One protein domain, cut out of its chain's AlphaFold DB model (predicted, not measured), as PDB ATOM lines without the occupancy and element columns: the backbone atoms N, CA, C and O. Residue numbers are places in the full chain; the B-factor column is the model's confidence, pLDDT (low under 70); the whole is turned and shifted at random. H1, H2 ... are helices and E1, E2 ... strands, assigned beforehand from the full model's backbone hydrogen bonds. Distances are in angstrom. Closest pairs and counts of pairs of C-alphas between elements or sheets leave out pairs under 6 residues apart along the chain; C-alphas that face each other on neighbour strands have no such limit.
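What this domain is: This is residues 7 to 147 of the 147 residues of an uncharacterized protein of Marinactinospora thermotolerans DSM 45154 (UniProt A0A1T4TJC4). A long, twisted antiparallel sheet, built on the hairpin E3 and E4, curls round one long helix, H1. Beyond one end of this sheet, along the longest axis, lies a small head made of the short hairpin E5 and E6 with H3, while the short H2 lies near that same end. The printed part has 141 residues, with three named helices and eight named strands in the order H1 E1 E2 H2 E3 E4 E5 E6 H3 E7 E8; the class is mixed, helices and strands. The large sheet is branched: E1 and E2 pair with one side of E3, E4 with its other side, and E7 and E8 with the far side of E4. The whole is loose, with a radius of gyration of the C-alphas of 21.1 A, and has the outline of a rod, spanning 69 by 28 by 22 A.

Where its parts are: The two long strands of the large sheet are E3, residues 65 to 77, 37.3 A from first to last C-alpha, and E4, residues 87 to 100, 41.3 A. C-alpha 87, where E4 begins, is at (298.411, -109.374, 482.334), and C-alpha 100, where it ends, is at (316.756, -78.983, 503.491). The edge strands are E1, residues 36 to 41, 16.5 A; E2, residues 45 to 48, 10.1 A; E7, residues 132 to 137, 16.7 A; and E8, residues 141 to 146, 17.1 A. H1, residues 7 to 29, is the longest helix at 32.9 A and begins with C-alpha 7 at (298.911, -84.352, 492.063). H2 holds residues 58 to 62, 5.9 A. E5, residues 107 to 110, 9.7 A, and E6, residues 113 to 116, 9.6 A, come before H3, residues 117 to 125, 12.3 A.

How they stand to each other: E3 and E4 form a hairpin, antiparallel at 163 degrees, with N 73 and O 91 at 2.9 A and N 77 and O 87 at 2.8 A, both within hydrogen-bond range. The pairing is staggered. On one side of E3, E1 lies beside residues 71 to 76, with N 38 and O 74 at 2.8 A, and E2 lies beside residues 65 to 68, with N 47 and O 66 at 2.8 A. On the side of E4 away from E3, E8 lies beside residues 87 to 92, with N 90 and O 143 at 2.8 A, and E7 lies beside residues 94 to 100, with N 98 and O 134 at 2.9 A. These four pairs of strands are antiparallel too. H1 is on the sheet, which curls round it. Its closest C-alphas to E3 are those of Val 24 and Val 76, 6.2 A apart, and to E4 those of Asn 20 and Tyr 88, 6.9 A apart. H1 and E8 are near each other, with 10 pairs of C-alphas within 10 A. H2 and H3 are not on this sheet. E5 and E6 form an antiparallel hairpin at 154 degrees, with N 110 and O 113 at 2.8 A. H2 and E5 are only just apart, with closest C-alphas 8.1 A from each other. In H1, H2 and H3 every O i to N i+4 pair is within hydrogen-bond range.

The domain as a whole: The two C-alphas farthest apart are those of Ser 82, in the short link between E3 and E4, and Ala 126, just after H3, at 70.7 A. The printed part has no cut and ends at residue 147, the chain's last residue. No link is long; those from E1 to E2, H2 to E3, E5 to E6, E6 to H3 and E7 to E8 are tight. The mean pLDDT of the printed part is 92.9, and residue 54 is the one printed residue under 70.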
ATOM      1  N   GLU A   7     298.082 -84.615 493.242       91.19
ATOM      2  CA  GLU A   7     298.911 -84.352 492.063       91.19
ATOM      3  C   GLU A   7     300.159 -85.239 492.064       91.19
ATOM      4  O   GLU A   7     300.533 -85.795 491.028       91.19
ATOM      5  N   PHE A   8     300.763 -85.437 493.240       93.06
ATOM      6  CA  PHE A   8     301.909 -86.324 493.405       93.06
ATOM      7  C   PHE A   8     301.513 -87.781 493.171       93.06
ATOM      8  O   PHE A   8     302.186 -88.489 492.420       93.06
ATOM      9  N   GLN A   9     300.381 -88.214 493.739       93.69
ATOM     10  CA  GLN A   9     299.829 -89.541 493.461       93.69
ATOM     11  C   GLN A   9     299.567 -89.732 491.961       93.69
ATOM     12  O   GLN A   9     299.963 -90.747 491.396       93.69
ATOM     13  N   GLY A  10     298.978 -88.737 491.291       94.75
ATOM     14  CA  GLY A  10     298.703 -88.785 489.855       94.75
ATOM     15  C   GLY A  10     299.966 -88.892 488.991       94.75
ATOM     16  O   GLY A  10     299.975 -89.630 487.998       94.75
ATOM     17  N   GLN A  11     301.053 -88.212 489.370       95.25
ATOM     18  CA  GLN A  11     302.347 -88.353 488.698       95.25
ATOM     19  C   GLN A  11     302.925 -89.762 488.882       95.25
ATOM     20  O   GLN A  11     303.352 -90.382 487.906       95.25
ATOM     21  N   VAL A  12     302.878 -90.304 490.103       97.00
ATOM     22  CA  VAL A  12     303.320 -91.679 490.389       97.00
ATOM     23  C   VAL A  12     302.506 -92.702 489.600       97.00
ATOM     24  O   VAL A  12     303.088 -93.582 488.964       97.00
ATOM     25  N   ASP A  13     301.182 -92.564 489.573       96.94
ATOM     26  CA  ASP A  13     300.295 -93.462 488.829       96.94
ATOM     27  C   ASP A  13     300.591 -93.426 487.323       96.94
ATOM     28  O   ASP A  13     300.619 -94.468 486.665       96.94
ATOM     29  N   SER A  14     300.896 -92.244 486.780       97.25
ATOM     30  CA  SER A  14     301.280 -92.074 485.373       97.25
ATOM     31  C   SER A  14     302.602 -92.780 485.049       97.25
ATOM     32  O   SER A  14     302.706 -93.459 484.022       97.25
ATOM     33  N   ILE A  15     303.596 -92.676 485.938       97.69
ATOM     34  CA  ILE A  15     304.884 -93.373 485.810       97.69
ATOM     35  C   ILE A  15     304.678 -94.893 485.875       97.69
ATOM     36  O   ILE A  15     305.172 -95.622 485.014       97.69
ATOM     37  N   VAL A  16     303.921 -95.389 486.857       97.81
ATOM     38  CA  VAL A  16     303.652 -96.829 487.017       97.81
ATOM     39  C   VAL A  16     302.891 -97.383 485.812       97.81
ATOM     40  O   VAL A  16     303.253 -98.440 485.290       97.81
ATOM     41  N   PHE A  17     301.887 -96.661 485.307       97.69
ATOM     42  CA  PHE A  17     301.165 -97.044 484.094       97.69
ATOM     43  C   PHE A  17     302.100 -97.149 482.882       97.69
ATOM     44  O   PHE A  17     302.054 -98.140 482.145       97.69
ATOM     45  N   TYR A  18     302.981 -96.162 482.698       97.75
ATOM     46  CA  TYR A  18     303.989 -96.179 481.641       97.75
ATOM     47  C   TYR A  18     304.904 -97.408 481.747       97.75
ATOM     48  O   TYR A  18     305.050 -98.144 480.770       97.75
ATOM     49  N   LEU A  19     305.452 -97.679 482.935       98.19
ATOM     50  CA  LEU A  19     306.343 -98.815 483.182       98.19
ATOM     51  C   LEU A  19     305.667-100.163 482.894       98.19
ATOM     52  O   LEU A  19     306.263-101.021 482.240       98.19
ATOM     53  N   ASN A  20     304.416-100.338 483.330       98.31
ATOM     54  CA  ASN A  20     303.638-101.554 483.075       98.31
ATOM     55  C   ASN A  20     303.425-101.780 481.580       98.31
ATOM     56  O   ASN A  20     303.644-102.884 481.079       98.31
ATOM     57  N   ARG A  21     303.069-100.719 480.849       98.06
ATOM     58  CA  ARG A  21     302.887-100.787 479.398       98.06
ATOM     59  C   ARG A  21     304.181-101.163 478.690       98.06
ATOM     60  O   ARG A  21     304.183-102.073 477.865       98.06
ATOM     61  N   THR A  22     305.290-100.525 479.054       97.88
ATOM     62  CA  THR A  22     306.605-100.829 478.480       97.88
ATOM     63  C   THR A  22     307.049-102.261 478.784       97.88
ATOM     64  O   THR A  22     307.597-102.920 477.903       97.88
ATOM     65  N   ALA A  23     306.783-102.782 479.985       98.25
ATOM     66  CA  ALA A  23     307.096-104.167 480.335       98.25
ATOM     67  C   ALA A  23     306.305-105.176 479.481       98.25
ATOM     68  O   ALA A  23     306.884-106.145 478.984       98.25
ATOM     69  N   VAL A  24     305.007-104.935 479.261       98.12
ATOM     70  CA  VAL A  24     304.163-105.781 478.399       98.12
ATOM     71  C   VAL A  24     304.613-105.709 476.936       98.12
ATOM     72  O   VAL A  24     304.805-106.744 476.297       98.12
ATOM     73  N   GLU A  25     304.831-104.503 476.405       97.81
ATOM     74  CA  GLU A  25     305.318-104.293 475.034       97.81
ATOM     75  C   GLU A  25     306.670-104.989 474.811       97.81
ATOM     76  O   GLU A  25     306.867-105.663 473.793       97.81
ATOM     77  N   ARG A  26     307.572-104.902 475.795       97.94
ATOM     78  CA  ARG A  26     308.860-105.597 475.787       97.94
ATOM     79  C   ARG A  26     308.683-107.113 475.741       97.94
ATOM     80  O   ARG A  26     309.190-107.726 474.801       97.94
ATOM     81  N   ALA A  27     307.933-107.702 476.677       97.69
ATOM     82  CA  ALA A  27     307.694-109.149 476.719       97.69
ATOM     83  C   ALA A  27     307.089-109.670 475.407       97.69
ATOM     84  O   ALA A  27     307.499-110.712 474.888       97.69
ATOM     85  N   ARG A  28     306.160-108.904 474.824       95.75
ATOM     86  CA  ARG A  28     305.554-109.211 473.526       95.75
ATOM     87  C   ARG A  28     306.582-109.193 472.398       95.75
ATOM     88  O   ARG A  28     306.602-110.118 471.589       95.75
ATOM     89  N   SER A  29     307.431-108.166 472.332       96.81
ATOM     90  CA  SER A  29     308.468-108.058 471.294       96.81
ATOM     91  C   SER A  29     309.560-109.127 471.412       96.81
ATOM     92  O   SER A  29     310.074-109.594 470.399       96.81
ATOM     93  N   GLU A  30     309.870-109.556 472.638       96.56
ATOM     94  CA  GLU A  30     310.825-110.628 472.938       96.56
ATOM     95  C   GLU A  30     310.232-112.031 472.679       96.56
ATOM     96  O   GLU A  30     310.958-113.023 472.721       96.56
ATOM     97  N   GLY A  31     308.931-112.132 472.374       95.12
ATOM     98  CA  GLY A  31     308.256-113.400 472.095       95.12
ATOM     99  C   GLY A  31     308.131-114.299 473.326       95.12
ATOM    100  O   GLY A  31     308.161-115.522 473.203       95.12
ATOM    101  N   ILE A  32     308.026-113.700 474.513       96.12
ATOM    102  CA  ILE A  32     307.934-114.418 475.782       96.12
ATOM    103  C   ILE A  32     306.651-115.264 475.829       96.12
ATOM    104  O   ILE A  32     305.554-114.769 475.585       96.12
ATOM    105  N   THR A  33     306.788-116.548 476.172       94.75
ATOM    106  CA  THR A  33     305.680-117.525 476.217       94.75
ATOM    107  C   THR A  33     305.321-118.002 477.627       94.75
ATOM    108  O   THR A  33     304.367-118.755 477.790       94.75
ATOM    109  N   GLY A  34     306.051-117.556 478.654       96.06
ATOM    110  CA  GLY A  34     305.736-117.801 480.064       96.06
ATOM    111  C   GLY A  34     305.881-116.533 480.911       96.06
ATOM    112  O   GLY A  34     306.298-115.505 480.388       96.06
ATOM    113  N   PRO A  35     305.546-116.568 482.210       98.00
ATOM    114  CA  PRO A  35     305.705-115.403 483.073       98.00
ATOM    115  C   PRO A  35     307.155-114.899 483.098       98.00
ATOM    116  O   PRO A  35     308.088-115.697 483.210       98.00
ATOM    117  N   VAL A  36     307.341-113.581 483.025       98.56
ATOM    118  CA  VAL A  36     308.658-112.928 483.087       98.56
ATOM    119  C   VAL A  36     308.608-111.731 484.026       98.56
ATOM    120  O   VAL A  36     307.630-110.990 484.031       98.56
ATOM    121  N   THR A  37     309.662-111.527 484.813       98.69
ATOM    122  CA  THR A  37     309.765-110.401 485.748       98.69
ATOM    123  C   THR A  37     310.875-109.452 485.312       98.69
ATOM    124  O   THR A  37     312.015-109.874 485.116       98.69
ATOM    125  N   TYR A  38     310.550-108.166 485.202       98.44
ATOM    126  CA  TYR A  38     311.495-107.092 484.917       98.44
ATOM    127  C   TYR A  38     311.735-106.244 486.174       98.44
ATOM    128  O   TYR A  38     310.767-105.876 486.846       98.44
ATOM    129  N   PRO A  39     312.995-105.901 486.501       98.31
ATOM    130  CA  PRO A  39     313.273-104.934 487.552       98.31
ATOM    131  C   PRO A  39     312.853-103.529 487.106       98.31
ATOM    132  O   PRO A  39     312.994-103.165 485.937       98.31
ATOM    133  N   VAL A  40     312.385-102.730 488.060       97.62
ATOM    134  CA  VAL A  40     312.036-101.320 487.882       97.62
ATOM    135  C   VAL A  40     313.028-100.463 488.655       97.62
ATOM    136  O   VAL A  40     313.212-100.631 489.860       97.62
ATOM    137  N   ASN A  41     313.627 -99.515 487.946       97.19
ATOM    138  CA  ASN A  41     314.349 -98.388 488.514       97.19
ATOM    139  C   ASN A  41     314.131 -97.207 487.571       97.19
ATOM    140  O   ASN A  41     314.853 -97.062 486.588       97.19
ATOM    141  N   PHE A  42     313.059 -96.463 487.815       97.62
ATOM    142  CA  PHE A  42     312.770 -95.245 487.080       97.62
ATOM    143  C   PHE A  42     313.761 -94.157 487.493       97.62
ATOM    144  O   PHE A  42     314.236 -94.148 488.637       97.62
ATOM    145  N   ASP A  43     314.081 -93.272 486.554       97.38
ATOM    146  CA  ASP A  43     314.982 -92.158 486.817       97.38
ATOM    147  C   ASP A  43     314.390 -91.230 487.885       97.38
ATOM    148  O   ASP A  43     313.186 -91.226 488.151       97.38
ATOM    149  N   TRP A  44     315.274 -90.493 488.558       97.19
ATOM    150  CA  TRP A  44     314.845 -89.489 489.523       97.19
ATOM    151  C   TRP A  44     314.182 -88.332 488.784       97.19
ATOM    152  O   TRP A  44     314.782 -87.759 487.876       97.19
ATOM    153  N   GLU A  45     312.975 -87.993 489.211       96.00
ATOM    154  CA  GLU A  45     312.198 -86.864 488.721       96.00
ATOM    155  C   GLU A  45     311.956 -85.883 489.855       96.00
ATOM    156  O   GLU A  45     311.835 -86.266 491.021       96.00
ATOM    157  N   ASN A  46     311.839 -84.617 489.495       94.50
ATOM    158  CA  ASN A  46     311.477 -83.578 490.432       94.50
ATOM    159  C   ASN A  46     309.948 -83.462 490.545       94.50
ATOM    160  O   ASN A  46     309.223 -83.600 489.554       94.50
ATOM    161  N   PHE A  47     309.458 -83.206 491.754       93.38
ATOM    162  CA  PHE A  47     308.072 -82.862 492.028       93.38
ATOM    163  C   PHE A  47     308.012 -81.559 492.825       93.38
ATOM    164  O   PHE A  47     308.526 -81.485 493.941       93.38
ATOM    165  N   GLY A  48     307.339 -80.553 492.267       90.44
ATOM    166  CA  GLY A  48     307.071 -79.280 492.928       90.44
ATOM    167  C   GLY A  48     305.644 -79.212 493.464       90.44
ATOM    168  O   GLY A  48     304.683 -79.385 492.715       90.44
ATOM    169  N   TYR A  49     305.501 -78.924 494.754       88.00
ATOM    170  CA  TYR A  49     304.238 -78.595 495.402       88.00
ATOM    171  C   TYR A  49     304.190 -77.090 495.686       88.00
ATOM    172  O   TYR A  49     304.920 -76.582 496.538       88.00
ATOM    173  N   GLU A  50     303.348 -76.372 494.948       84.62
ATOM    174  CA  GLU A  50     303.282 -74.908 494.995       84.62
ATOM    175  C   GLU A  50     302.440 -74.374 496.167       84.62
ATOM    176  O   GLU A  50     301.568 -75.054 496.720       84.62
ATOM    177  N   ASP A  51     302.674 -73.108 496.525       82.00
ATOM    178  CA  ASP A  51     301.853 -72.398 497.505       82.00
ATOM    179  C   ASP A  51     300.399 -72.301 497.017       82.00
ATOM    180  O   ASP A  51     300.121 -71.803 495.925       82.00
ATOM    181  N   GLY A  52     299.453 -72.784 497.825       77.12
ATOM    182  CA  GLY A  52     298.037 -72.752 497.474       77.12
ATOM    183  C   GLY A  52     297.619 -73.778 496.417       77.12
ATOM    184  O   GLY A  52     296.489 -73.689 495.934       77.12
ATOM    185  N   ALA A  53     298.459 -74.775 496.104       71.50
ATOM    186  CA  ALA A  53     298.199 -75.819 495.101       71.50
ATOM    187  C   ALA A  53     296.976 -76.726 495.378       71.50
ATOM    188  O   ALA A  53     296.665 -77.587 494.566       71.50
ATOM    189  N   GLY A  54     296.236 -76.512 496.470       65.38
ATOM    190  CA  GLY A  54     295.063 -77.311 496.822       65.38
ATOM    191  C   GLY A  54     295.465 -78.650 497.436       65.38
ATOM    192  O   GLY A  54     295.640 -79.646 496.756       65.38
ATOM    193  N   GLY A  55     295.584 -78.684 498.760       72.50
ATOM    194  CA  GLY A  55     296.053 -79.851 499.504       72.50
ATOM    195  C   GLY A  55     296.540 -79.433 500.886       72.50
ATOM    196  O   GLY A  55     296.231 -78.335 501.362       72.50
ATOM    197  N   ASN A  56     297.300 -80.296 501.557       83.75
ATOM    198  CA  ASN A  56     297.869 -79.953 502.857       83.75
ATOM    199  C   ASN A  56     299.061 -78.993 502.689       83.75
ATOM    200  O   ASN A  56     300.165 -79.407 502.339       83.75
ATOM    201  N   GLN A  57     298.837 -77.709 502.987       85.88
ATOM    202  CA  GLN A  57     299.839 -76.635 502.913       85.88
ATOM    203  C   GLN A  57     301.112 -76.926 503.731       85.88
ATOM    204  O   GLN A  57     302.173 -76.372 503.450       85.88
ATOM    205  N   ASN A  58     301.050 -77.831 504.712       87.94
ATOM    206  CA  ASN A  58     302.241 -78.255 505.441       87.94
ATOM    207  C   ASN A  58     303.314 -78.839 504.511       87.94
ATOM    208  O   ASN A  58     304.490 -78.673 504.804       87.94
ATOM    209  N   TRP A  59     302.948 -79.469 503.388       88.81
ATOM    210  CA  TRP A  59     303.927 -80.010 502.439       88.81
ATOM    211  C   TRP A  59     304.692 -78.927 501.681       88.81
ATOM    212  O   TRP A  59     305.879 -79.120 501.416       88.81
ATOM    213  N   PHE A  60     304.060 -77.776 501.422       88.69
ATOM    214  CA  PHE A  60     304.736 -76.602 500.866       88.69
ATOM    215  C   PHE A  60     305.789 -76.077 501.845       88.69
ATOM    216  O   PHE A  60     306.943 -75.904 501.477       88.69
ATOM    217  N   TYR A  61     305.421 -75.904 503.119       86.94
ATOM    218  CA  TYR A  61     306.353 -75.394 504.131       86.94
ATOM    219  C   TYR A  61     307.434 -76.396 504.547       86.94
ATOM    220  O   TYR A  61     308.515 -75.988 504.961       86.94
ATOM    221  N   ALA A  62     307.135 -77.695 504.502       86.62
ATOM    222  CA  ALA A  62     308.060 -78.735 504.936       86.62
ATOM    223  C   ALA A  62     309.046 -79.152 503.842       86.62
ATOM    224  O   ALA A  62     310.179 -79.495 504.162       86.62
ATOM    225  N   THR A  63     308.599 -79.177 502.583       88.44
ATOM    226  CA  THR A  63     309.380 -79.728 501.462       88.44
ATOM    227  C   THR A  63     309.375 -78.787 500.264       88.44
ATOM    228  O   THR A  63     310.431 -78.451 499.750       88.44
ATOM    229  N   GLY A  64     308.202 -78.289 499.854       88.44
ATOM    230  CA  GLY A  64     308.046 -77.481 498.648       88.44
ATOM    231  C   GLY A  64     308.330 -78.300 497.392       88.44
ATOM    232  O   GLY A  64     307.408 -78.772 496.740       88.44
ATOM    233  N   GLU A  65     309.600 -78.506 497.082       90.31
ATOM    234  CA  GLU A  65     310.079 -79.235 495.913       90.31
ATOM    235  C   GLU A  65     310.985 -80.384 496.359       90.31
ATOM    236  O   GLU A  65     311.779 -80.228 497.281       90.31
ATOM    237  N   PHE A  66     310.859 -81.551 495.734       93.12
ATOM    238  CA  PHE A  66     311.655 -82.718 496.098       93.12
ATOM    239  C   PHE A  66     311.880 -83.658 494.920       93.12
ATOM    240  O   PHE A  66     311.115 -83.689 493.959       93.12
ATOM    241  N   ASP A  67     312.906 -84.495 495.036       96.06
ATOM    242  CA  ASP A  67     313.187 -85.547 494.071       96.06
ATOM    243  C   ASP A  67     312.491 -86.851 494.481       96.06
ATOM    244  O   ASP A  67     312.498 -87.270 495.646       96.06
ATOM    245  N   MET A  68     311.949 -87.560 493.500       96.94
ATOM    246  CA  MET A  68     311.310 -88.856 493.678       96.94
ATOM    247  C   MET A  68     311.770 -89.849 492.615       96.94
ATOM    248  O   MET A  68     312.161 -89.463 491.517       96.94
ATOM    249  N   ASN A  69     311.715 -91.144 492.917       97.88
ATOM    250  CA  ASN A  69     311.801 -92.166 491.879       97.88
ATOM    251  C   ASN A  69     310.943 -93.391 492.211       97.88
ATOM    252  O   ASN A  69     310.565 -93.614 493.363       97.88
ATOM    253  N   VAL A  70     310.637 -94.203 491.198       98.38
ATOM    254  CA  VAL A  70     309.882 -95.455 491.361       98.38
ATOM    255  C   VAL A  70     310.821 -96.640 491.180       98.38
ATOM    256  O   VAL A  70     311.506 -96.759 490.166       98.38
ATOM    257  N   THR A  71     310.839 -97.550 492.149       98.62
ATOM    258  CA  THR A  71     311.657 -98.776 492.111       98.62
ATOM    259  C   THR A  71     310.811-100.001 492.413       98.62
ATOM    260  O   THR A  71     309.765 -99.880 493.043       98.62
ATOM    261  N   GLY A  72     311.243-101.188 491.995       98.44
ATOM    262  CA  GLY A  72     310.529-102.430 492.294       98.44
ATOM    263  C   GLY A  72     310.659-103.460 491.186       98.44
ATOM    264  O   GLY A  72     311.738-103.642 490.623       98.44
ATOM    265  N   GLN A  73     309.558-104.133 490.867       98.69
ATOM    266  CA  GLN A  73     309.509-105.137 489.809       98.69
ATOM    267  C   GLN A  73     308.124-105.231 489.170       98.69
ATOM    268  O   GLN A  73     307.111-104.974 489.820       98.69
ATOM    269  N   ILE A  74     308.083-105.655 487.907       98.81
ATOM    270  CA  ILE A  74     306.850-105.933 487.166       98.81
ATOM    271  C   ILE A  74     306.935-107.347 486.615       98.81
ATOM    272  O   ILE A  74     307.850-107.664 485.858       98.81
ATOM    273  N   THR A  75     305.975-108.191 486.981       98.75
ATOM    274  CA  THR A  75     305.801-109.519 486.392       98.75
ATOM    275  C   THR A  75     304.727-109.458 485.324       98.75
ATOM    276  O   THR A  75     303.611-109.022 485.588       98.75
ATOM    277  N   VAL A  76     305.066-109.897 484.119       98.62
ATOM    278  CA  VAL A  76     304.189-109.938 482.952       98.62
ATOM    279  C   VAL A  76     303.817-111.384 482.653       98.62
ATOM    280  O   VAL A  76     304.663-112.278 482.700       98.62
ATOM    281  N   TYR A  77     302.551-111.605 482.317       98.19
ATOM    282  CA  TYR A  77     301.974-112.905 482.005       98.19
ATOM    283  C   TYR A  77     301.444-112.887 480.562       98.19
ATOM    284  O   TYR A  77     300.527-112.107 480.279       98.19
ATOM    285  N   PRO A  78     301.993-113.713 479.650       96.94
ATOM    286  CA  PRO A  78     301.432-113.874 478.313       96.94
ATOM    287  C   PRO A  78     300.044-114.522 478.363       96.94
ATOM    288  O   PRO A  78     299.741-115.248 479.315       96.94
ATOM    289  N   PRO A  79     299.201-114.290 477.343       95.69
ATOM    290  CA  PRO A  79     297.906-114.946 477.246       95.69
ATOM    291  C   PRO A  79     298.059-116.454 477.014       95.69
ATOM    292  O   PRO A  79     298.986-116.899 476.337       95.69
ATOM    293  N   GLU A  80     297.110-117.238 477.526       90.31
ATOM    294  CA  GLU A  80     297.059-118.692 477.301       90.31
ATOM    295  C   GLU A  80     296.721-119.041 475.841       90.31
ATOM    296  O   GLU A  80     297.178-120.054 475.309       90.31
ATOM    297  N   GLU A  81     295.955-118.175 475.175       89.38
ATOM    298  CA  GLU A  81     295.543-118.322 473.782       89.38
ATOM    299  C   GLU A  81     296.112-117.198 472.905       89.38
ATOM    300  O   GLU A  81     296.257-116.045 473.322       89.38
ATOM    301  N   SER A  82     296.402-117.517 471.641       83.31
ATOM    302  CA  SER A  82     296.876-116.527 470.670       83.31
ATOM    303  C   SER A  82     295.850-115.405 470.486       83.31
ATOM    304  O   SER A  82     294.741-115.645 470.016       83.31
ATOM    305  N   GLY A  83     296.252-114.168 470.780       82.81
ATOM    306  CA  GLY A  83     295.387-112.986 470.684       82.81
ATOM    307  C   GLY A  83     294.635-112.635 471.971       82.81
ATOM    308  O   GLY A  83     293.881-111.664 471.962       82.81
ATOM    309  N   GLY A  84     294.847-113.379 473.064       91.00
ATOM    310  CA  GLY A  84     294.342-113.013 474.389       91.00
ATOM    311  C   GLY A  84     295.037-111.783 474.992       91.00
ATOM    312  O   GLY A  84     296.027-111.280 474.455       91.00
ATOM    313  N   GLN A  85     294.507-111.311 476.121       94.69
ATOM    314  CA  GLN A  85     295.051-110.171 476.868       94.69
ATOM    315  C   GLN A  85     296.296-110.573 477.662       94.69
ATOM    316  O   GLN A  85     296.332-111.629 478.299       94.69
ATOM    317  N   TRP A  86     297.308-109.714 477.646       97.44
ATOM    318  CA  TRP A  86     298.450-109.828 478.542       97.44
ATOM    319  C   TRP A  86     298.050-109.315 479.914       97.44
ATOM    320  O   TRP A  86     297.250-108.393 480.029       97.44
ATOM    321  N   ARG A  87     298.626-109.880 480.973       97.94
ATOM    322  CA  ARG A  87     298.411-109.374 482.334       97.94
ATOM    323  C   ARG A  87     299.721-108.938 482.949       97.94
ATOM    324  O   ARG A  87     300.778-109.455 482.587       97.94
ATOM    325  N   TYR A  88     299.649-108.047 483.922       98.31
ATOM    326  CA  TYR A  88     300.806-107.655 484.712       98.31
ATOM    327  C   TYR A  88     300.476-107.587 486.203       98.31
ATOM    328  O   TYR A  88     299.335-107.346 486.600       98.31
ATOM    329  N   GLU A  89     301.508-107.780 487.018       98.56
ATOM    330  CA  GLU A  89     301.535-107.486 488.447       98.56
ATOM    331  C   GLU A  89     302.808-106.691 488.749       98.56
ATOM    332  O   GLU A  89     303.920-107.207 488.620       98.56
ATOM    333  N   ALA A  90     302.650-105.433 489.140       98.56
ATOM    334  CA  ALA A  90     303.726-104.565 489.584       98.56
ATOM    335  C   ALA A  90     303.757-104.513 491.104       98.56
ATOM    336  O   ALA A  90     302.713-104.361 491.734       98.56
ATOM    337  N   ARG A  91     304.955-104.582 491.676       98.69
ATOM    338  CA  ARG A  91     305.213-104.314 493.089       98.69
ATOM    339  C   ARG A  91     306.279-103.245 493.166       98.69
ATOM    340  O   ARG A  91     307.428-103.495 492.787       98.69
ATOM    341  N   THR A  92     305.884-102.043 493.557       98.38
ATOM    342  CA  THR A  92     306.740-100.861 493.481       98.38
ATOM    343  C   THR A  92     306.755-100.078 494.781       98.38
ATOM    344  O   THR A  92     305.849-100.156 495.606       98.38
ATOM    345  N   HIS A  93     307.820 -99.309 494.953       98.25
ATOM    346  CA  HIS A  93     307.959 -98.295 495.981       98.25
ATOM    347  C   HIS A  93     308.279 -96.966 495.326       98.25
ATOM    348  O   HIS A  93     309.027 -96.910 494.343       98.25
ATOM    349  N   VAL A  94     307.788 -95.906 495.945       98.25
ATOM    350  CA  VAL A  94     308.215 -94.541 495.686       98.25
ATOM    351  C   VAL A  94     309.316 -94.211 496.680       98.25
ATOM    352  O   VAL A  94     309.099 -94.287 497.892       98.25
ATOM    353  N   ASN A  95     310.501 -93.869 496.187       97.88
ATOM    354  CA  ASN A  95     311.537 -93.276 497.019       97.88
ATOM    355  C   ASN A  95     311.476 -91.758 496.891       97.88
ATOM    356  O   ASN A  95     311.076 -91.215 495.863       97.88
ATOM    357  N   TYR A  96     311.887 -91.105 497.962       94.94
ATOM    358  CA  TYR A  96     311.860 -89.669 498.148       94.94
ATOM    359  C   TYR A  96     313.238 -89.223 498.620       94.94
ATOM    360  O   TYR A  96     313.839 -89.894 499.470       94.94
ATOM    361  N   ARG A  97     313.721 -88.094 498.107       95.31
ATOM    362  CA  ARG A  97     314.863 -87.384 498.676       95.31
ATOM    363  C   ARG A  97     314.707 -85.879 498.506       95.31
ATOM    364  O   ARG A  97     314.175 -85.411 497.507       95.31
ATOM    365  N   ASP A  98     315.258 -85.149 499.454       92.81
ATOM    366  CA  ASP A  98     315.404 -83.705 499.383       92.81
ATOM    367  C   ASP A  98     316.566 -83.271 500.290       92.81
ATOM    368  O   ASP A  98     317.002 -84.014 501.181       92.81
ATOM    369  N   GLN A  99     317.092 -82.079 500.053       89.88
ATOM    370  CA  GLN A  99     318.061 -81.435 500.914       89.88
ATOM    371  C   GLN A  99     317.444 -80.158 501.476       89.88
ATOM    372  O   GLN A  99     317.319 -79.153 500.786       89.88
ATOM    373  N   TYR A 100     317.143 -80.183 502.771       86.44
ATOM    374  CA  TYR A 100     316.756 -78.983 503.491       86.44
ATOM    375  C   TYR A 100     318.008 -78.137 503.756       86.44
ATOM    376  O   TYR A 100     318.735 -78.384 504.726       86.44
ATOM    377  N   ASN A 101     318.287 -77.199 502.850       85.62
ATOM    378  CA  ASN A 101     319.441 -76.302 502.863       85.62
ATOM    379  C   ASN A 101     319.048 -74.827 502.700       85.62
ATOM    380  O   ASN A 101     317.925 -74.496 502.322       85.62
ATOM    381  N   TRP A 102     320.008 -73.945 502.986       83.38
ATOM    382  CA  TRP A 102     319.848 -72.487 502.894       83.38
ATOM    383  C   TRP A 102     320.927 -71.851 502.017       83.38
ATOM    384  O   TRP A 102     321.567 -70.867 502.392       83.38
ATOM    385  N   ASP A 103     321.176 -72.448 500.855       71.44
ATOM    386  CA  ASP A 103     322.242 -72.053 499.930       71.44
ATOM    387  C   ASP A 103     321.797 -71.045 498.856       71.44
ATOM    388  O   ASP A 103     322.539 -70.770 497.906       71.44
ATOM    389  N   GLY A 104     320.603 -70.468 499.003       75.38
ATOM    390  CA  GLY A 104     319.963 -69.667 497.975       75.38
ATOM    391  C   GLY A 104     319.562 -68.259 498.399       75.38
ATOM    392  O   GLY A 104     319.864 -67.753 499.475       75.38
ATOM    393  N   ASN A 105     318.837 -67.622 497.482       83.44
ATOM    394  CA  ASN A 105     318.134 -66.363 497.714       83.44
ATOM    395  C   ASN A 105     316.632 -66.623 497.933       83.44
ATOM    396  O   ASN A 105     315.810 -65.797 497.532       83.44
ATOM    397  N   LYS A 106     316.258 -67.800 498.464       85.25
ATOM    398  CA  LYS A 106     314.850 -68.157 498.662       85.25
ATOM    399  C   LYS A 106     314.314 -67.450 499.908       85.25
ATOM    400  O   LYS A 106     315.048 -67.060 500.823       85.25
ATOM    401  N   SER A 107     313.002 -67.270 499.925       88.81
ATOM    402  CA  SER A 107     312.280 -66.796 501.096       88.81
ATOM    403  C   SER A 107     310.877 -67.373 501.125       88.81
ATOM    404  O   SER A 107     310.304 -67.701 500.086       88.81
ATOM    405  N   THR A 108     310.301 -67.461 502.315       88.12
ATOM    406  CA  THR A 108     308.935 -67.937 502.519       88.12
ATOM    407  C   THR A 108     308.217 -67.025 503.493       88.12
ATOM    408  O   THR A 108     308.747 -66.694 504.556       88.12
ATOM    409  N   ASP A 109     306.997 -66.636 503.138       88.94
ATOM    410  CA  ASP A 109     306.146 -65.848 504.016       88.94
ATOM    411  C   ASP A 109     305.365 -66.771 504.954       88.94
ATOM    412  O   ASP A 109     304.569 -67.612 504.533       88.94
ATOM    413  N   ILE A 110     305.581 -66.595 506.256       85.38
ATOM    414  CA  ILE A 110     304.878 -67.319 507.313       85.38
ATOM    415  C   ILE A 110     304.186 -66.300 508.210       85.38
ATOM    416  O   ILE A 110     304.834 -65.500 508.880       85.38
ATOM    417  N   LEU A 111     302.849 -66.323 508.234       86.62
ATOM    418  CA  LEU A 111     302.024 -65.456 509.092       86.62
ATOM    419  C   LEU A 111     302.373 -63.953 508.987       86.62
ATOM    420  O   LEU A 111     302.314 -63.225 509.976       86.62
ATOM    421  N   GLY A 112     302.732 -63.484 507.785       87.31
ATOM    422  CA  GLY A 112     303.103 -62.087 507.526       87.31
ATOM    423  C   GLY A 112     304.561 -61.736 507.837       87.31
ATOM    424  O   GLY A 112     304.931 -60.566 507.743       87.31
ATOM    425  N   PHE A 113     305.386 -62.723 508.188       92.06
ATOM    426  CA  PHE A 113     306.831 -62.580 508.313       92.06
ATOM    427  C   PHE A 113     307.523 -63.266 507.143       92.06
ATOM    428  O   PHE A 113     307.328 -64.459 506.924       92.06
ATOM    429  N   THR A 114     308.370 -62.529 506.436       93.81
ATOM    430  CA  THR A 114     309.271 -63.110 505.442       93.81
ATOM    431  C   THR A 114     310.467 -63.722 506.157       93.81
ATOM    432  O   THR A 114     311.218 -63.011 506.830       93.81
ATOM    433  N   ILE A 115     310.631 -65.031 506.008       90.81
ATOM    434  CA  ILE A 115     311.801 -65.772 506.472       90.81
ATOM    435  C   ILE A 115     312.691 -66.025 505.259       90.81
ATOM    436  O   ILE A 115     312.233 -66.606 504.277       90.81
ATOM    437  N   THR A 116     313.939 -65.570 505.307       92.06
ATOM    438  CA  THR A 116     314.911 -65.760 504.221       92.06
ATOM    439  C   THR A 116     315.895 -66.882 504.532       92.06
ATOM    440  O   THR A 116     316.212 -67.135 505.698       92.06
ATOM    441  N   ASP A 117     316.444 -67.504 503.488       90.75
ATOM    442  CA  ASP A 117     317.543 -68.470 503.621       90.75
ATOM    443  C   ASP A 117     318.724 -67.871 504.400       90.75
ATOM    444  O   ASP A 117     319.271 -68.512 505.290       90.75
ATOM    445  N   GLU A 118     319.071 -66.603 504.148       91.12
ATOM    446  CA  GLU A 118     320.155 -65.910 504.856       91.12
ATOM    447  C   GLU A 118     319.933 -65.877 506.378       91.12
ATOM    448  O   GLU A 118     320.859 -66.142 507.149       91.12
ATOM    449  N   GLN A 119     318.701 -65.607 506.827       91.88
ATOM    450  CA  GLN A 119     318.360 -65.625 508.251       91.88
ATOM    451  C   GLN A 119     318.516 -67.028 508.846       91.88
ATOM    452  O   GLN A 119     319.072 -67.175 509.936       91.88
ATOM    453  N   LEU A 120     318.058 -68.063 508.139       91.69
ATOM    454  CA  LEU A 120     318.176 -69.447 508.597       91.69
ATOM    455  C   LEU A 120     319.641 -69.925 508.597       91.69
ATOM    456  O   LEU A 120     320.074 -70.582 509.546       91.69
ATOM    457  N   ALA A 121     320.447 -69.495 507.624       90.12
ATOM    458  CA  ALA A 121     321.883 -69.752 507.564       90.12
ATOM    459  C   ALA A 121     322.664 -69.071 508.707       90.12
ATOM    460  O   ALA A 121     323.637 -69.633 509.217       90.12
ATOM    461  N   GLU A 122     322.270 -67.867 509.140       92.00
ATOM    462  CA  GLU A 122     322.828 -67.231 510.347       92.00
ATOM    463  C   GLU A 122     322.460 -68.013 511.616       92.00
ATOM    464  O   GLU A 122     323.321 -68.261 512.464       92.00
ATOM    465  N   LEU A 123     321.208 -68.475 511.735       92.94
ATOM    466  CA  LEU A 123     320.793 -69.337 512.847       92.94
ATOM    467  C   LEU A 123     321.574 -70.654 512.860       92.94
ATOM    468  O   LEU A 123     321.947 -71.130 513.934       92.94
ATOM    469  N   HIS A 124     321.878 -71.220 511.692       91.12
ATOM    470  CA  HIS A 124     322.723 -72.402 511.580       91.12
ATOM    471  C   HIS A 124     324.141 -72.155 512.088       91.12
ATOM    472  O   HIS A 124     324.641 -72.901 512.931       91.12
ATOM    473  N   ARG A 125     324.765 -71.056 511.653       91.19
ATOM    474  CA  ARG A 125     326.101 -70.648 512.111       91.19
ATOM    475  C   ARG A 125     326.151 -70.347 513.607       91.19
ATOM    476  O   ARG A 125     327.167 -70.609 514.246       91.19
ATOM    477  N   ALA A 126     325.057 -69.845 514.172       95.25
ATOM    478  CA  ALA A 126     324.902 -69.642 515.609       95.25
ATOM    479  C   ALA A 126     324.621 -70.943 516.394       95.25
ATOM    480  O   ALA A 126     324.579 -70.906 517.624       95.25
ATOM    481  N   GLY A 127     324.426 -72.081 515.717       93.69
ATOM    482  CA  GLY A 127     324.120 -73.377 516.334       93.69
ATOM    483  C   GLY A 127     322.664 -73.536 516.786       93.69
ATOM    484  O   GLY A 127     322.379 -74.372 517.641       93.69
ATOM    485  N   VAL A 128     321.750 -72.723 516.250       94.50
ATOM    486  CA  VAL A 128     320.318 -72.695 516.608       94.50
ATOM    487  C   VAL A 128     319.449 -73.378 515.544       94.50
ATOM    488  O   VAL A 128     318.342 -73.818 515.847       94.50
ATOM    489  N   ALA A 129     319.955 -73.508 514.317       90.69
ATOM    490  CA  ALA A 129     319.319 -74.245 513.227       90.69
ATOM    491  C   ALA A 129     320.289 -75.265 512.607       90.69
ATOM    492  O   ALA A 129     321.503 -75.208 512.819       90.69
ATOM    493  N   GLN A 130     319.770 -76.223 511.844       90.56
ATOM    494  CA  GLN A 130     320.586 -77.205 511.134       90.56
ATOM    495  C   GLN A 130     319.981 -77.594 509.777       90.56
ATOM    496  O   GLN A 130     318.764 -77.664 509.642       90.56
ATOM    497  N   GLU A 131     320.849 -77.826 508.790       90.00
ATOM    498  CA  GLU A 131     320.491 -78.427 507.503       90.00
ATOM    499  C   GLU A 131     320.371 -79.947 507.633       90.00
ATOM    500  O   GLU A 131     321.104 -80.586 508.401       90.00
ATOM    501  N   PHE A 132     319.482 -80.551 506.850       90.94
ATOM    502  CA  PHE A 132     319.258 -81.992 506.904       90.94
ATOM    503  C   PHE A 132     319.034 -82.578 505.516       90.94
ATOM    504  O   PHE A 132     318.415 -81.970 504.649       90.94
ATOM    505  N   LEU A 133     319.498 -83.814 505.338       93.38
ATOM    506  CA  LEU A 133     319.067 -84.642 504.223       93.38
ATOM    507  C   LEU A 133     317.763 -85.323 504.607       93.38
ATOM    508  O   LEU A 133     317.686 -85.999 505.636       93.38
ATOM    509  N   MET A 134     316.765 -85.171 503.754       93.25
ATOM    510  CA  MET A 134     315.487 -85.836 503.892       93.25
ATOM    511  C   MET A 134     315.440 -86.987 502.900       93.25
ATOM    512  O   MET A 134     315.807 -86.849 501.737       93.25
ATOM    513  N   TYR A 135     315.024 -88.155 503.369       95.00
ATOM    514  CA  TYR A 135     314.855 -89.328 502.528       95.00
ATOM    515  C   TYR A 135     313.724 -90.182 503.071       95.00
ATOM    516  O   TYR A 135     313.448 -90.207 504.271       95.00
ATOM    517  N   GLY A 136     313.064 -90.892 502.171       94.62
ATOM    518  CA  GLY A 136     311.916 -91.709 502.509       94.62
ATOM    519  C   GLY A 136     311.667 -92.772 501.459       94.62
ATOM    520  O   GLY A 136     312.157 -92.698 500.333       94.62
ATOM    521  N   ARG A 137     310.892 -93.773 501.852       96.56
ATOM    522  CA  ARG A 137     310.394 -94.809 500.958       96.56
ATOM    523  C   ARG A 137     308.969 -95.137 501.364       96.56
ATOM    524  O   ARG A 137     308.703 -95.308 502.553       96.56
ATOM    525  N   SER A 138     308.072 -95.205 500.390       97.38
ATOM    526  CA  SER A 138     306.705 -95.659 500.615       97.38
ATOM    527  C   SER A 138     306.681 -97.132 501.024       97.38
ATOM    528  O   SER A 138     307.624 -97.898 500.783       97.38
ATOM    529  N   GLU A 139     305.545 -97.566 501.554       96.88
ATOM    530  CA  GLU A 139     305.217 -98.988 501.567       96.88
ATOM    531  C   GLU A 139     305.218 -99.563 500.137       96.88
ATOM    532  O   GLU A 139     305.311 -98.831 499.144       96.88
ATOM    533  N   GLU A 140     305.203-100.890 500.025       97.62
ATOM    534  CA  GLU A 140     305.072-101.539 498.719       97.62
ATOM    535  C   GLU A 140     303.637-101.373 498.214       97.62
ATOM    536  O   GLU A 140     302.683-101.741 498.898       97.62
ATOM    537  N   HIS A 141     303.487-100.869 496.994       97.12
ATOM    538  CA  HIS A 141     302.210-100.795 496.303       97.12
ATOM    539  C   HIS A 141     302.139-101.889 495.241       97.12
ATOM    540  O   HIS A 141     303.069-102.077 494.453       97.12
ATOM    541  N   THR A 142     301.020-102.615 495.224       98.06
ATOM    542  CA  THR A 142     300.744-103.644 494.218       98.06
ATOM    543  C   THR A 142     299.741-103.126 493.196       98.06
ATOM    544  O   THR A 142     298.654-102.687 493.564       98.06
ATOM    545  N   TYR A 143     300.082-103.238 491.913       96.75
ATOM    546  CA  TYR A 143     299.210-102.883 490.796       96.75
ATOM    547  C   TYR A 143     299.024-104.094 489.892       96.75
ATOM    548  O   TYR A 143     299.998-104.685 489.433       96.75
ATOM    549  N   THR A 144     297.780-104.445 489.595       97.75
ATOM    550  CA  THR A 144     297.452-105.531 488.666       97.75
ATOM    551  C   THR A 144     296.576-105.010 487.546       97.75
ATOM    552  O   THR A 144     295.677-104.208 487.799       97.75
ATOM    553  N   GLY A 145     296.778-105.503 486.330       96.25
ATOM    554  CA  GLY A 145     295.932-105.131 485.202       96.25
ATOM    555  C   GLY A 145     296.136-106.009 483.977       96.25
ATOM    556  O   GLY A 145     296.928-106.954 483.993       96.25
ATOM    557  N   GLU A 146     295.402-105.670 482.921       94.88
ATOM    558  CA  GLU A 146     295.407-106.352 481.626       94.88
ATOM    559  C   GLU A 146     295.698-105.343 480.498       94.88
ATOM    560  O   GLU A 146     295.380-104.157 480.652       94.88
ATOM    561  N   MET A 147     296.334-105.786 479.404       88.94
ATOM    562  CA  MET A 147     296.667-104.991 478.205       88.94
ATOM    563  C   MET A 147     296.625-105.805 476.904       88.94
ATOM    564  O   MET A 147     296.906-107.028 476.936       88.94
TER     565      MET A 147